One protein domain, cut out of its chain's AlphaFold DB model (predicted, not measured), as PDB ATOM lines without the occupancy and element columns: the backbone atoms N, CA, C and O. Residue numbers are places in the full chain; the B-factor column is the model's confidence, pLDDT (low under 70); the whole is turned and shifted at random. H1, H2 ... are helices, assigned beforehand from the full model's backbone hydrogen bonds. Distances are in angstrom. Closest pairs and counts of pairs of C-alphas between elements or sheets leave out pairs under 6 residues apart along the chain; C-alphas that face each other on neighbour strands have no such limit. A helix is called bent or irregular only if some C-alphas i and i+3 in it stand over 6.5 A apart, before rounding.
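Overview. This is residues 2 to 77 of the 230 residues of an uncharacterized protein of Spirochaetes bacterium ADurb.Bin218 (UniProt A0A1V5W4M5). Five short helices zigzag along one axis as an up-and-down bundle: H1, H3 and H5 stand side by side in one row and run the same way, while H2 and H4 make a second row beside it and run back the other way. The turns between successive helices are tight, and the unnamed residues 2 to 7 lead away from the H1 end of the rows as a tail. The printed part has 76 residues, with five named helices in the order H1, H2, H3, H4, H5 and no named strand; the class is all helix. It is compact, with a radius of gyration of the C-alphas of 11.6 A, and its outline is elongated, 36 by 23 by 15 A.

Along the chain. Begin with the longest helix, H2, residues 21 to 31: find C-alpha 21 at (-39.965, -1.800, -7.581), from where it runs 16.0 A to C-alpha 31. H2 is irregular, but only just: C-alphas 24 and 27 are 7.0 A apart. Before it comes H1, residues 8 to 17, which begins at C-alpha 8, (-41.033, -7.356, 4.694), and is 14.6 A long. After it look for H3, residues 35 to 44, 14.3 A, and H4, residues 50 to 59, 14.0 A. H5, residues 63 to 72, spans 14.6 A and ends at C-alpha 72, (-57.998, 1.966, 5.380).

Arrangement. The five helices form a bundle, up and down, each running against the one before it. From H2, look first to H1: the two touch as a helical hairpin, opposite ways at a shallow tilt of 21 degrees, with the C-alphas of Gly 15 and Arg 22 closest at 4.6 A. H2 and H3 touch only at the corner by their link, and only just, with 3 pairs of C-alphas within 8 A; Leu 29 and Ile 38 have the closest C-alphas, 6.5 A apart. H2 and H4 also only just touch, with 3 such pairs, the closest C-alphas being those of Leu 30 and Gly 53 at 6.5 A. H3 is the hub, touching the four other helices. It runs the same way as H5 at a shallow tilt of 4 degrees, and their closest C-alphas, of Arg 43 and Phe 72, are 5.9 A apart. H1 and H5 are apart. In H1, H3, H4 and H5 every O i to N i+4 pair is within hydrogen-bond range; in H2, 5 of 7 are.

Size, cuts and confidence. The C-alphas of Asp 2 and Ile 71 are the two farthest apart, at 39.2 A. The printed part has no cut and no long link. Its mean pLDDT is 90.9, and the model's confidence is under 70 at residues 2 to 3 and 20 to 21.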
ATOM      1  N   ASP A   2     -23.984 -13.797  -0.405       47.44
ATOM      2  CA  ASP A   2     -25.421 -13.961  -0.170       47.44
ATOM      3  C   ASP A   2     -26.070 -12.582  -0.270       47.44
ATOM      4  O   ASP A   2     -25.742 -11.680   0.504       47.44
ATOM      5  N   GLU A   3     -26.930 -12.392  -1.271       55.88
ATOM      6  CA  GLU A   3     -27.788 -11.216  -1.333       55.88
ATOM      7  C   GLU A   3     -28.588 -11.172  -0.033       55.88
ATOM      8  O   GLU A   3     -29.349 -12.087   0.289       55.88
ATOM      9  N   LYS A   4     -28.363 -10.123   0.762       75.19
ATOM     10  CA  LYS A   4     -29.103  -9.905   1.999       75.19
ATOM     11  C   LYS A   4     -30.580  -9.763   1.631       75.19
ATOM     12  O   LYS A   4     -30.986  -8.719   1.124       75.19
ATOM     13  N   LYS A   5     -31.366 -10.808   1.890       82.00
ATOM     14  CA  LYS A   5     -32.813 -10.786   1.680       82.00
ATOM     15  C   LYS A   5     -33.425  -9.672   2.529       82.00
ATOM     16  O   LYS A   5     -33.171  -9.606   3.735       82.00
ATOM     17  N   LEU A   6     -34.183  -8.789   1.890       85.50
ATOM     18  CA  LEU A   6     -34.859  -7.689   2.570       85.50
ATOM     19  C   LEU A   6     -35.957  -8.243   3.491       85.50
ATOM     20  O   LEU A   6     -36.642  -9.212   3.166       85.50
ATOM     21  N   SER A   7     -36.140  -7.622   4.653       92.12
ATOM     22  CA  SER A   7     -37.313  -7.856   5.497       92.12
ATOM     23  C   SER A   7     -38.582  -7.324   4.823       92.12
ATOM     24  O   SER A   7     -38.530  -6.437   3.971       92.12
ATOM     25  N   ALA A   8     -39.753  -7.810   5.240       91.88
ATOM     26  CA  ALA A   8     -41.033  -7.356   4.694       91.88
ATOM     27  C   ALA A   8     -41.261  -5.844   4.879       91.88
ATOM     28  O   ALA A   8     -41.776  -5.176   3.983       91.88
ATOM     29  N   MET A   9     -40.813  -5.278   6.002       93.00
ATOM     30  CA  MET A   9     -40.886  -3.837   6.247       93.00
ATOM     31  C   MET A   9     -39.896  -3.026   5.403       93.00
ATOM     32  O   MET A   9     -40.243  -1.926   4.959       93.00
ATOM     33  N   GLU A  10     -38.697  -3.553   5.133       91.94
ATOM     34  CA  GLU A  10     -37.774  -2.951   4.159       91.94
ATOM     35  C   GLU A  10     -38.398  -2.990   2.757       91.94
ATOM     36  O   GLU A  10     -38.460  -1.958   2.091       91.94
ATOM     37  N   ILE A  11     -38.981  -4.123   2.353       89.75
ATOM     38  CA  ILE A  11     -39.713  -4.271   1.089       89.75
ATOM     39  C   ILE A  11     -40.840  -3.233   0.968       89.75
ATOM     40  O   ILE A  11     -40.901  -2.490  -0.018       89.75
ATOM     41  N   TYR A  12     -41.707  -3.136   1.981       91.19
ATOM     42  CA  TYR A  12     -42.769  -2.130   2.041       91.19
ATOM     43  C   TYR A  12     -42.203  -0.711   1.863       91.19
ATOM     44  O   TYR A  12     -42.699   0.065   1.035       91.19
ATOM     45  N   SER A  13     -41.148  -0.382   2.616       89.62
ATOM     46  CA  SER A  13     -40.519   0.942   2.616       89.62
ATOM     47  C   SER A  13     -39.918   1.288   1.253       89.62
ATOM     48  O   SER A  13     -40.078   2.412   0.777       89.62
ATOM     49  N   HIS A  14     -39.288   0.322   0.581       85.44
ATOM     50  CA  HIS A  14     -38.735   0.496  -0.761       85.44
ATOM     51  C   HIS A  14     -39.842   0.745  -1.794       85.44
ATOM     52  O   HIS A  14     -39.766   1.714  -2.553       85.44
ATOM     53  N   GLY A  15     -40.915  -0.052  -1.780       81.38
ATOM     54  CA  GLY A  15     -42.039   0.130  -2.706       81.38
ATOM     55  C   GLY A  15     -42.841   1.419  -2.471       81.38
ATOM     56  O   GLY A  15     -43.479   1.948  -3.387       81.38
ATOM     57  N   LYS A  16     -42.781   1.990  -1.261       81.44
ATOM     58  CA  LYS A  16     -43.330   3.326  -0.997       81.44
ATOM     59  C   LYS A  16     -42.571   4.420  -1.761       81.44
ATOM     60  O   LYS A  16     -43.206   5.366  -2.224       81.44
ATOM     61  N   ASN A  17     -41.255   4.276  -1.913       81.44
ATOM     62  CA  ASN A  17     -40.375   5.298  -2.482       81.44
ATOM     63  C   ASN A  17     -40.139   5.139  -3.997       81.44
ATOM     64  O   ASN A  17     -39.945   6.147  -4.672       81.44
ATOM     65  N   ASP A  18     -40.188   3.916  -4.546       77.94
ATOM     66  CA  ASP A  18     -40.000   3.663  -5.985       77.94
ATOM     67  C   ASP A  18     -41.165   2.853  -6.598       77.94
ATOM     68  O   ASP A  18     -41.319   1.659  -6.320       77.94
ATOM     69  N   PRO A  19     -41.980   3.467  -7.479       70.06
ATOM     70  CA  PRO A  19     -43.080   2.804  -8.171       70.06
ATOM     71  C   PRO A  19     -42.719   1.564  -8.984       70.06
ATOM     72  O   PRO A  19     -43.563   0.676  -9.106       70.06
ATOM     73  N   ARG A  20     -41.511   1.511  -9.554       67.75
ATOM     74  CA  ARG A  20     -41.075   0.433 -10.459       67.75
ATOM     75  C   ARG A  20     -40.846  -0.864  -9.697       67.75
ATOM     76  O   ARG A  20     -41.180  -1.937 -10.171       67.75
ATOM     77  N   ILE A  21     -40.365  -0.718  -8.470       68.38
ATOM     78  CA  ILE A  21     -39.965  -1.800  -7.581       68.38
ATOM     79  C   ILE A  21     -41.183  -2.474  -6.905       68.38
ATOM     80  O   ILE A  21     -41.108  -3.606  -6.433       68.38
ATOM     81  N   ARG A  22     -42.350  -1.809  -6.887       71.56
ATOM     82  CA  ARG A  22     -43.574  -2.336  -6.252       71.56
ATOM     83  C   ARG A  22     -44.099  -3.622  -6.877       71.56
ATOM     84  O   ARG A  22     -44.633  -4.455  -6.150       71.56
ATOM     85  N   ARG A  23     -44.014  -3.757  -8.205       72.62
ATOM     86  CA  ARG A  23     -44.492  -4.964  -8.898       72.62
ATOM     87  C   ARG A  23     -43.597  -6.150  -8.573       72.62
ATOM     88  O   ARG A  23     -44.113  -7.192  -8.187       72.62
ATOM     89  N   ASP A  24     -42.289  -5.933  -8.623       77.50
ATOM     90  CA  ASP A  24     -41.287  -6.973  -8.394       77.50
ATOM     91  C   ASP A  24     -41.317  -7.488  -6.947       77.50
ATOM     92  O   ASP A  24     -41.174  -8.685  -6.711       77.50
ATOM     93  N   TYR A  25     -41.598  -6.617  -5.971       86.75
ATOM     94  CA  TYR A  25     -41.678  -7.019  -4.565       86.75
ATOM     95  C   TYR A  25     -43.074  -7.402  -4.057       86.75
ATOM     96  O   TYR A  25     -43.202  -7.809  -2.900       86.75
ATOM     97  N   MET A  26     -44.129  -7.298  -4.872       90.00
ATOM     98  CA  MET A  26     -45.483  -7.670  -4.439       90.00
ATOM     99  C   MET A  26     -45.539  -9.134  -3.997       90.00
ATOM    100  O   MET A  26     -46.064  -9.450  -2.930       90.00
ATOM    101  N   ASP A  27     -44.973 -10.028  -4.806       91.38
ATOM    102  CA  ASP A  27     -44.990 -11.460  -4.528       91.38
ATOM    103  C   ASP A  27     -44.162 -11.812  -3.292       91.38
ATOM    104  O   ASP A  27     -44.592 -12.631  -2.477       91.38
ATOM    105  N   GLU A  28     -43.014 -11.158  -3.104       92.19
ATOM    106  CA  GLU A  28     -42.173 -11.365  -1.927       92.19
ATOM    107  C   GLU A  28     -42.858 -10.864  -0.650       92.19
ATOM    108  O   GLU A  28     -42.917 -11.591   0.345       92.19
ATOM    109  N   LEU A  29     -43.461  -9.671  -0.695       93.31
ATOM    110  CA  LEU A  29     -44.210  -9.107   0.425       93.31
ATOM    111  C   LEU A  29     -45.392 -10.002   0.815       93.31
ATOM    112  O   LEU A  29     -45.571 -10.311   1.993       93.31
ATOM    113  N   LEU A  30     -46.185 -10.447  -0.161       94.31
ATOM    114  CA  LEU A  30     -47.343 -11.309   0.082       94.31
ATOM    115  C   LEU A  30     -46.951 -12.734   0.496       94.31
ATOM    116  O   LEU A  30     -47.764 -13.435   1.090       94.31
ATOM    117  N   SER A  31     -45.716 -13.159   0.234       93.38
ATOM    118  CA  SER A  31     -45.173 -14.427   0.737       93.38
ATOM    119  C   SER A  31     -44.592 -14.303   2.149       93.38
ATOM    120  O   SER A  31     -44.283 -15.314   2.781       93.38
ATOM    121  N   SER A  32     -44.449 -13.082   2.673       93.75
ATOM    122  CA  SER A  32     -43.951 -12.847   4.028       93.75
ATOM    123  C   SER A  32     -44.984 -13.221   5.099       93.75
ATOM    124  O   SER A  32     -46.174 -13.395   4.816       93.75
ATOM    125  N   ASN A  33     -44.528 -13.351   6.347       94.69
ATOM    126  CA  ASN A  33     -45.388 -13.529   7.524       94.69
ATOM    127  C   ASN A  33     -45.647 -12.200   8.262       94.69
ATOM    128  O   ASN A  33     -45.964 -12.211   9.448       94.69
ATOM    129  N   ASP A  34     -45.478 -11.063   7.586       96.81
ATOM    130  CA  ASP A  34     -45.599  -9.735   8.186       96.81
ATOM    131  C   ASP A  34     -46.927  -9.081   7.781       96.81
ATOM    132  O   ASP A  34     -47.065  -8.464   6.720       96.81
ATOM    133  N   ALA A  35     -47.938  -9.258   8.632       97.50
ATOM    134  CA  ALA A  35     -49.273  -8.712   8.411       97.50
ATOM    135  C   ALA A  35     -49.286  -7.173   8.384       97.50
ATOM    136  O   ALA A  35     -50.069  -6.576   7.640       97.50
ATOM    137  N   GLU A  36     -48.400  -6.524   9.146       97.75
ATOM    138  CA  GLU A  36     -48.301  -5.068   9.181       97.75
ATOM    139  C   GLU A  36     -47.776  -4.529   7.853       97.75
ATOM    140  O   GLU A  36     -48.402  -3.648   7.257       97.75
ATOM    141  N   ALA A  37     -46.680  -5.092   7.343       96.56
ATOM    142  CA  ALA A  37     -46.105  -4.687   6.065       96.56
ATOM    143  C   ALA A  37     -47.109  -4.869   4.912       96.56
ATOM    144  O   ALA A  37     -47.267  -3.975   4.076       96.56
ATOM    145  N   ILE A  38     -47.854  -5.983   4.905       97.62
ATOM    146  CA  ILE A  38     -48.928  -6.244   3.932       97.62
ATOM    147  C   ILE A  38     -50.046  -5.197   4.056       97.62
ATOM    148  O   ILE A  38     -50.481  -4.628   3.052       97.62
ATOM    149  N   HIS A  39     -50.500  -4.904   5.278       97.75
ATOM    150  CA  HIS A  39     -51.520  -3.886   5.526       97.75
ATOM    151  C   HIS A  39     -51.080  -2.496   5.047       97.75
ATOM    152  O   HIS A  39     -51.843  -1.804   4.362       97.75
ATOM    153  N   LEU A  40     -49.859  -2.089   5.397       97.00
ATOM    154  CA  LEU A  40     -49.289  -0.796   5.031       97.00
ATOM    155  C   LEU A  40     -49.119  -0.670   3.516       97.00
ATOM    156  O   LEU A  40     -49.441   0.382   2.958       97.00
ATOM    157  N   ALA A  41     -48.693  -1.734   2.834       95.06
ATOM    158  CA  ALA A  41     -48.659  -1.758   1.377       95.06
ATOM    159  C   ALA A  41     -50.061  -1.573   0.785       95.06
ATOM    160  O   ALA A  41     -50.242  -0.685  -0.043       95.06
ATOM    161  N   GLY A  42     -51.084  -2.287   1.266       95.81
ATOM    162  CA  GLY A  42     -52.457  -2.075   0.793       95.81
ATOM    163  C   GLY A  42     -53.008  -0.675   1.052       95.81
ATOM    164  O   GLY A  42     -53.806  -0.159   0.269       95.81
ATOM    165  N   ARG A  43     -52.537  -0.005   2.105       95.44
ATOM    166  CA  ARG A  43     -52.916   1.378   2.400       95.44
ATOM    167  C   ARG A  43     -52.224   2.401   1.496       95.44
ATOM    168  O   ARG A  43     -52.839   3.411   1.162       95.44
ATOM    169  N   TYR A  44     -50.956   2.187   1.142       93.19
ATOM    170  CA  TYR A  44     -50.121   3.232   0.537       93.19
ATOM    171  C   TYR A  44     -49.630   2.938  -0.883       93.19
ATOM    172  O   TYR A  44     -49.219   3.868  -1.577       93.19
ATOM    173  N   TRP A  45     -49.650   1.689  -1.345       91.62
ATOM    174  CA  TRP A  45     -49.227   1.337  -2.698       91.62
ATOM    175  C   TRP A  45     -50.400   1.504  -3.685       91.62
ATOM    176  O   TRP A  45     -51.433   0.848  -3.535       91.62
ATOM    177  N   PRO A  46     -50.265   2.337  -4.738       86.19
ATOM    178  CA  PRO A  46     -51.337   2.585  -5.706       86.19
ATOM    179  C   PRO A  46     -51.833   1.336  -6.451       86.19
ATOM    180  O   PRO A  46     -53.027   1.232  -6.731       86.19
ATOM    181  N   GLU A  47     -50.934   0.394  -6.750       87.31
ATOM    182  CA  GLU A  47     -51.209  -0.839  -7.510       87.31
ATOM    183  C   GLU A  47     -51.200  -2.092  -6.613       87.31
ATOM    184  O   GLU A  47     -50.773  -3.162  -7.037       87.31
ATOM    185  N   PHE A  48     -51.618  -1.970  -5.349       93.19
ATOM    186  CA  PHE A  48     -51.702  -3.128  -4.458       93.19
ATOM    187  C   PHE A  48     -52.772  -4.136  -4.896       93.19
ATOM    188  O   PHE A  48     -53.887  -3.752  -5.253       93.19
ATOM    189  N   ASP A  49     -52.451  -5.430  -4.819       95.31
ATOM    190  CA  ASP A  49     -53.424  -6.503  -5.032       95.31
ATOM    191  C   ASP A  49     -54.208  -6.765  -3.737       95.31
ATOM    192  O   ASP A  49     -53.827  -7.574  -2.889       95.31
ATOM    193  N   PHE A  50     -55.330  -6.059  -3.583       97.12
ATOM    194  CA  PHE A  50     -56.201  -6.154  -2.406       97.12
ATOM    195  C   PHE A  50     -56.765  -7.557  -2.184       97.12
ATOM    196  O   PHE A  50     -56.955  -7.963  -1.038       97.12
ATOM    197  N   HIS A  51     -57.018  -8.312  -3.256       97.69
ATOM    198  CA  HIS A  51     -57.580  -9.653  -3.144       97.69
ATOM    199  C   HIS A  51     -56.557 -10.616  -2.540       97.69
ATOM    200  O   HIS A  51     -56.857 -11.317  -1.568       97.69
ATOM    201  N   ARG A  52     -55.336 -10.637  -3.089       97.31
ATOM    202  CA  ARG A  52     -54.250 -11.473  -2.561       97.31
ATOM    203  C   ARG A  52     -53.792 -10.989  -1.189       97.31
ATOM    204  O   ARG A  52     -53.559 -11.821  -0.317       97.31
ATOM    205  N   GLY A  53     -53.742  -9.677  -0.973       97.75
ATOM    206  CA  GLY A  53     -53.445  -9.074   0.323       97.75
ATOM    207  C   GLY A  53     -54.411  -9.527   1.412       97.75
ATOM    208  O   GLY A  53     -53.975 -10.046   2.437       97.75
ATOM    209  N   LEU A  54     -55.723  -9.396   1.186       98.50
ATOM    210  CA  LEU A  54     -56.730  -9.822   2.163       98.50
ATOM    211  C   LEU A  54     -56.655 -11.328   2.415       98.50
ATOM    212  O   LEU A  54     -56.650 -11.757   3.569       98.50
ATOM    213  N   LYS A  55     -56.548 -12.128   1.347       98.31
ATOM    214  CA  LYS A  55     -56.372 -13.581   1.461       98.31
ATOM    215  C   LYS A  55     -55.179 -13.911   2.359       98.31
ATOM    216  O   LYS A  55     -55.315 -14.740   3.253       98.31
ATOM    217  N   ARG A  56     -54.049 -13.231   2.161       98.06
ATOM    218  CA  ARG A  56     -52.840 -13.464   2.946       98.06
ATOM    219  C   ARG A  56     -53.013 -13.088   4.416       98.06
ATOM    220  O   ARG A  56     -52.655 -13.883   5.277       98.06
ATOM    221  N   LEU A  57     -53.602 -11.930   4.717       98.44
ATOM    222  CA  LEU A  57     -53.887 -11.528   6.102       98.44
ATOM    223  C   LEU A  57     -54.785 -12.548   6.822       98.44
ATOM    224  O   LEU A  57     -54.548 -12.878   7.982       98.44
ATOM    225  N   MET A  58     -55.781 -13.093   6.117       98.50
ATOM    226  CA  MET A  58     -56.654 -14.141   6.649       98.50
ATOM    227  C   MET A  58     -55.916 -15.469   6.879       98.50
ATOM    228  O   MET A  58     -56.193 -16.147   7.863       98.50
ATOM    229  N   GLU A  59     -54.983 -15.852   6.002       98.06
ATOM    230  CA  GLU A  59     -54.142 -17.050   6.172       98.06
ATOM    231  C   GLU A  59     -53.182 -16.936   7.360       98.06
ATOM    232  O   GLU A  59     -52.920 -17.930   8.032       98.06
ATOM    233  N   LEU A  60     -52.692 -15.726   7.643       97.69
ATOM    234  CA  LEU A  60     -51.900 -15.429   8.840       97.69
ATOM    235  C   LEU A  60     -52.747 -15.405  10.124       97.69
ATOM    236  O   LEU A  60     -52.198 -15.287  11.216       97.69
ATOM    237  N   CYS A  61     -54.072 -15.531  10.006       96.25
ATOM    238  CA  CYS A  61     -55.032 -15.435  11.103       96.25
ATOM    239  C   CYS A  61     -54.954 -14.111  11.891       96.25
ATOM    240  O   CYS A  61     -55.330 -14.064  13.064       96.25
ATOM    241  N   ASP A  62     -54.513 -13.020  11.256       95.75
ATOM    242  CA  ASP A  62     -54.353 -11.730  11.925       95.75
ATOM    243  C   ASP A  62     -55.661 -10.921  11.901       95.75
ATOM    244  O   ASP A  62     -55.974 -10.191  10.954       95.75
ATOM    245  N   LEU A  63     -56.463 -11.077  12.959       98.12
ATOM    246  CA  LEU A  63     -57.764 -10.414  13.080       98.12
ATOM    247  C   LEU A  63     -57.643  -8.882  13.046       98.12
ATOM    248  O   LEU A  63     -58.494  -8.201  12.463       98.12
ATOM    249  N   GLU A  64     -56.587  -8.337  13.654       98.38
ATOM    250  CA  GLU A  64     -56.393  -6.897  13.783       98.38
ATOM    251  C   GLU A  64     -56.107  -6.258  12.427       98.38
ATOM    252  O   GLU A  64     -56.735  -5.253  12.073       98.38
ATOM    253  N   PHE A  65     -55.201  -6.841  11.642       98.44
ATOM    254  CA  PHE A  65     -54.859  -6.298  10.332       98.44
ATOM    255  C   PHE A  65     -55.925  -6.572   9.275       98.44
ATOM    256  O   PHE A  65     -56.113  -5.713   8.410       98.44
ATOM    257  N   VAL A  66     -56.712  -7.651   9.368       98.75
ATOM    258  CA  VAL A  66     -57.935  -7.778   8.550       98.75
ATOM    259  C   VAL A  66     -58.907  -6.637   8.876       98.75
ATOM    260  O   VAL A  66     -59.403  -5.968   7.967       98.75
ATOM    261  N   HIS A  67     -59.120  -6.334  10.161       98.75
ATOM    262  CA  HIS A  67     -60.013  -5.253  10.584       98.75
ATOM    263  C   HIS A  67     -59.526  -3.873  10.129       98.75
ATOM    264  O   HIS A  67     -60.296  -3.122   9.526       98.75
ATOM    265  N   LYS A  68     -58.250  -3.543  10.375       98.75
ATOM    266  CA  LYS A  68     -57.632  -2.281   9.933       98.75
ATOM    267  C   LYS A  68     -57.694  -2.133   8.413       98.75
ATOM    268  O   LYS A  68     -57.941  -1.036   7.920       98.75
ATOM    269  N   SER A  69     -57.500  -3.216   7.667       98.62
ATOM    270  CA  SER A  69     -57.573  -3.193   6.203       98.62
ATOM    271  C   SER A  69     -58.965  -2.803   5.710       98.62
ATOM    272  O   SER A  69     -59.062  -1.941   4.842       98.62
ATOM    273  N   GLY A  70     -60.035  -3.295   6.341       98.56
ATOM    274  CA  GLY A  70     -61.401  -2.859   6.020       98.56
ATOM    275  C   GLY A  70     -61.711  -1.394   6.347       98.56
ATOM    276  O   GLY A  70     -62.693  -0.855   5.849       98.56
ATOM    277  N   ILE A  71     -60.872  -0.725   7.145       98.56
ATOM    278  CA  ILE A  71     -60.984   0.716   7.423       98.56
ATOM    279  C   ILE A  71     -60.191   1.544   6.406       98.56
ATOM    280  O   ILE A  71     -60.651   2.602   5.981       98.56
ATOM    281  N   PHE A  72     -58.978   1.108   6.057       98.38
ATOM    282  CA  PHE A  72     -57.998   1.966   5.380       98.38
ATOM    283  C   PHE A  72     -57.717   1.614   3.920       98.38
ATOM    284  O   PHE A  72     -57.124   2.433   3.217       98.38
ATOM    285  N   TRP A  73     -58.071   0.418   3.449       98.06
ATOM    286  CA  TRP A  73     -57.830   0.037   2.059       98.06
ATOM    287  C   TRP A  73     -58.877   0.651   1.133       98.06
ATOM    288  O   TRP A  73     -60.070   0.636   1.427       98.06
ATOM    289  N   LYS A  74     -58.433   1.149  -0.030       95.31
ATOM    290  CA  LYS A  74     -59.337   1.714  -1.051       95.31
ATOM    291  C   LYS A  74     -60.336   0.687  -1.597       95.31
ATOM    292  O   LYS A  74     -61.441   1.053  -1.983       95.31
ATOM    293  N   HIS A  75     -59.936  -0.583  -1.633       97.12
ATOM    294  CA  HIS A  75     -60.776  -1.708  -2.014       97.12
ATOM    295  C   HIS A  75     -60.628  -2.790  -0.950       97.12
ATOM    296  O   HIS A  75     -59.521  -3.241  -0.661       97.12
ATOM    297  N   PHE A  76     -61.743  -3.199  -0.362       98.44
ATOM    298  CA  PHE A  76     -61.788  -4.257   0.632       98.44
ATOM    299  C   PHE A  76     -63.054  -5.079   0.417       98.44
ATOM    300  O   PHE A  76     -64.123  -4.527   0.162       98.44
ATOM    301  N   ASP A  77     -62.919  -6.397   0.499       98.56
ATOM    302  CA  ASP A  77     -64.038  -7.329   0.407       98.56
ATOM    303  C   ASP A  77     -64.646  -7.502   1.807       98.56
ATOM    304  O   ASP A  77     -64.157  -8.279   2.634       98.56
TER     305      ASP A  77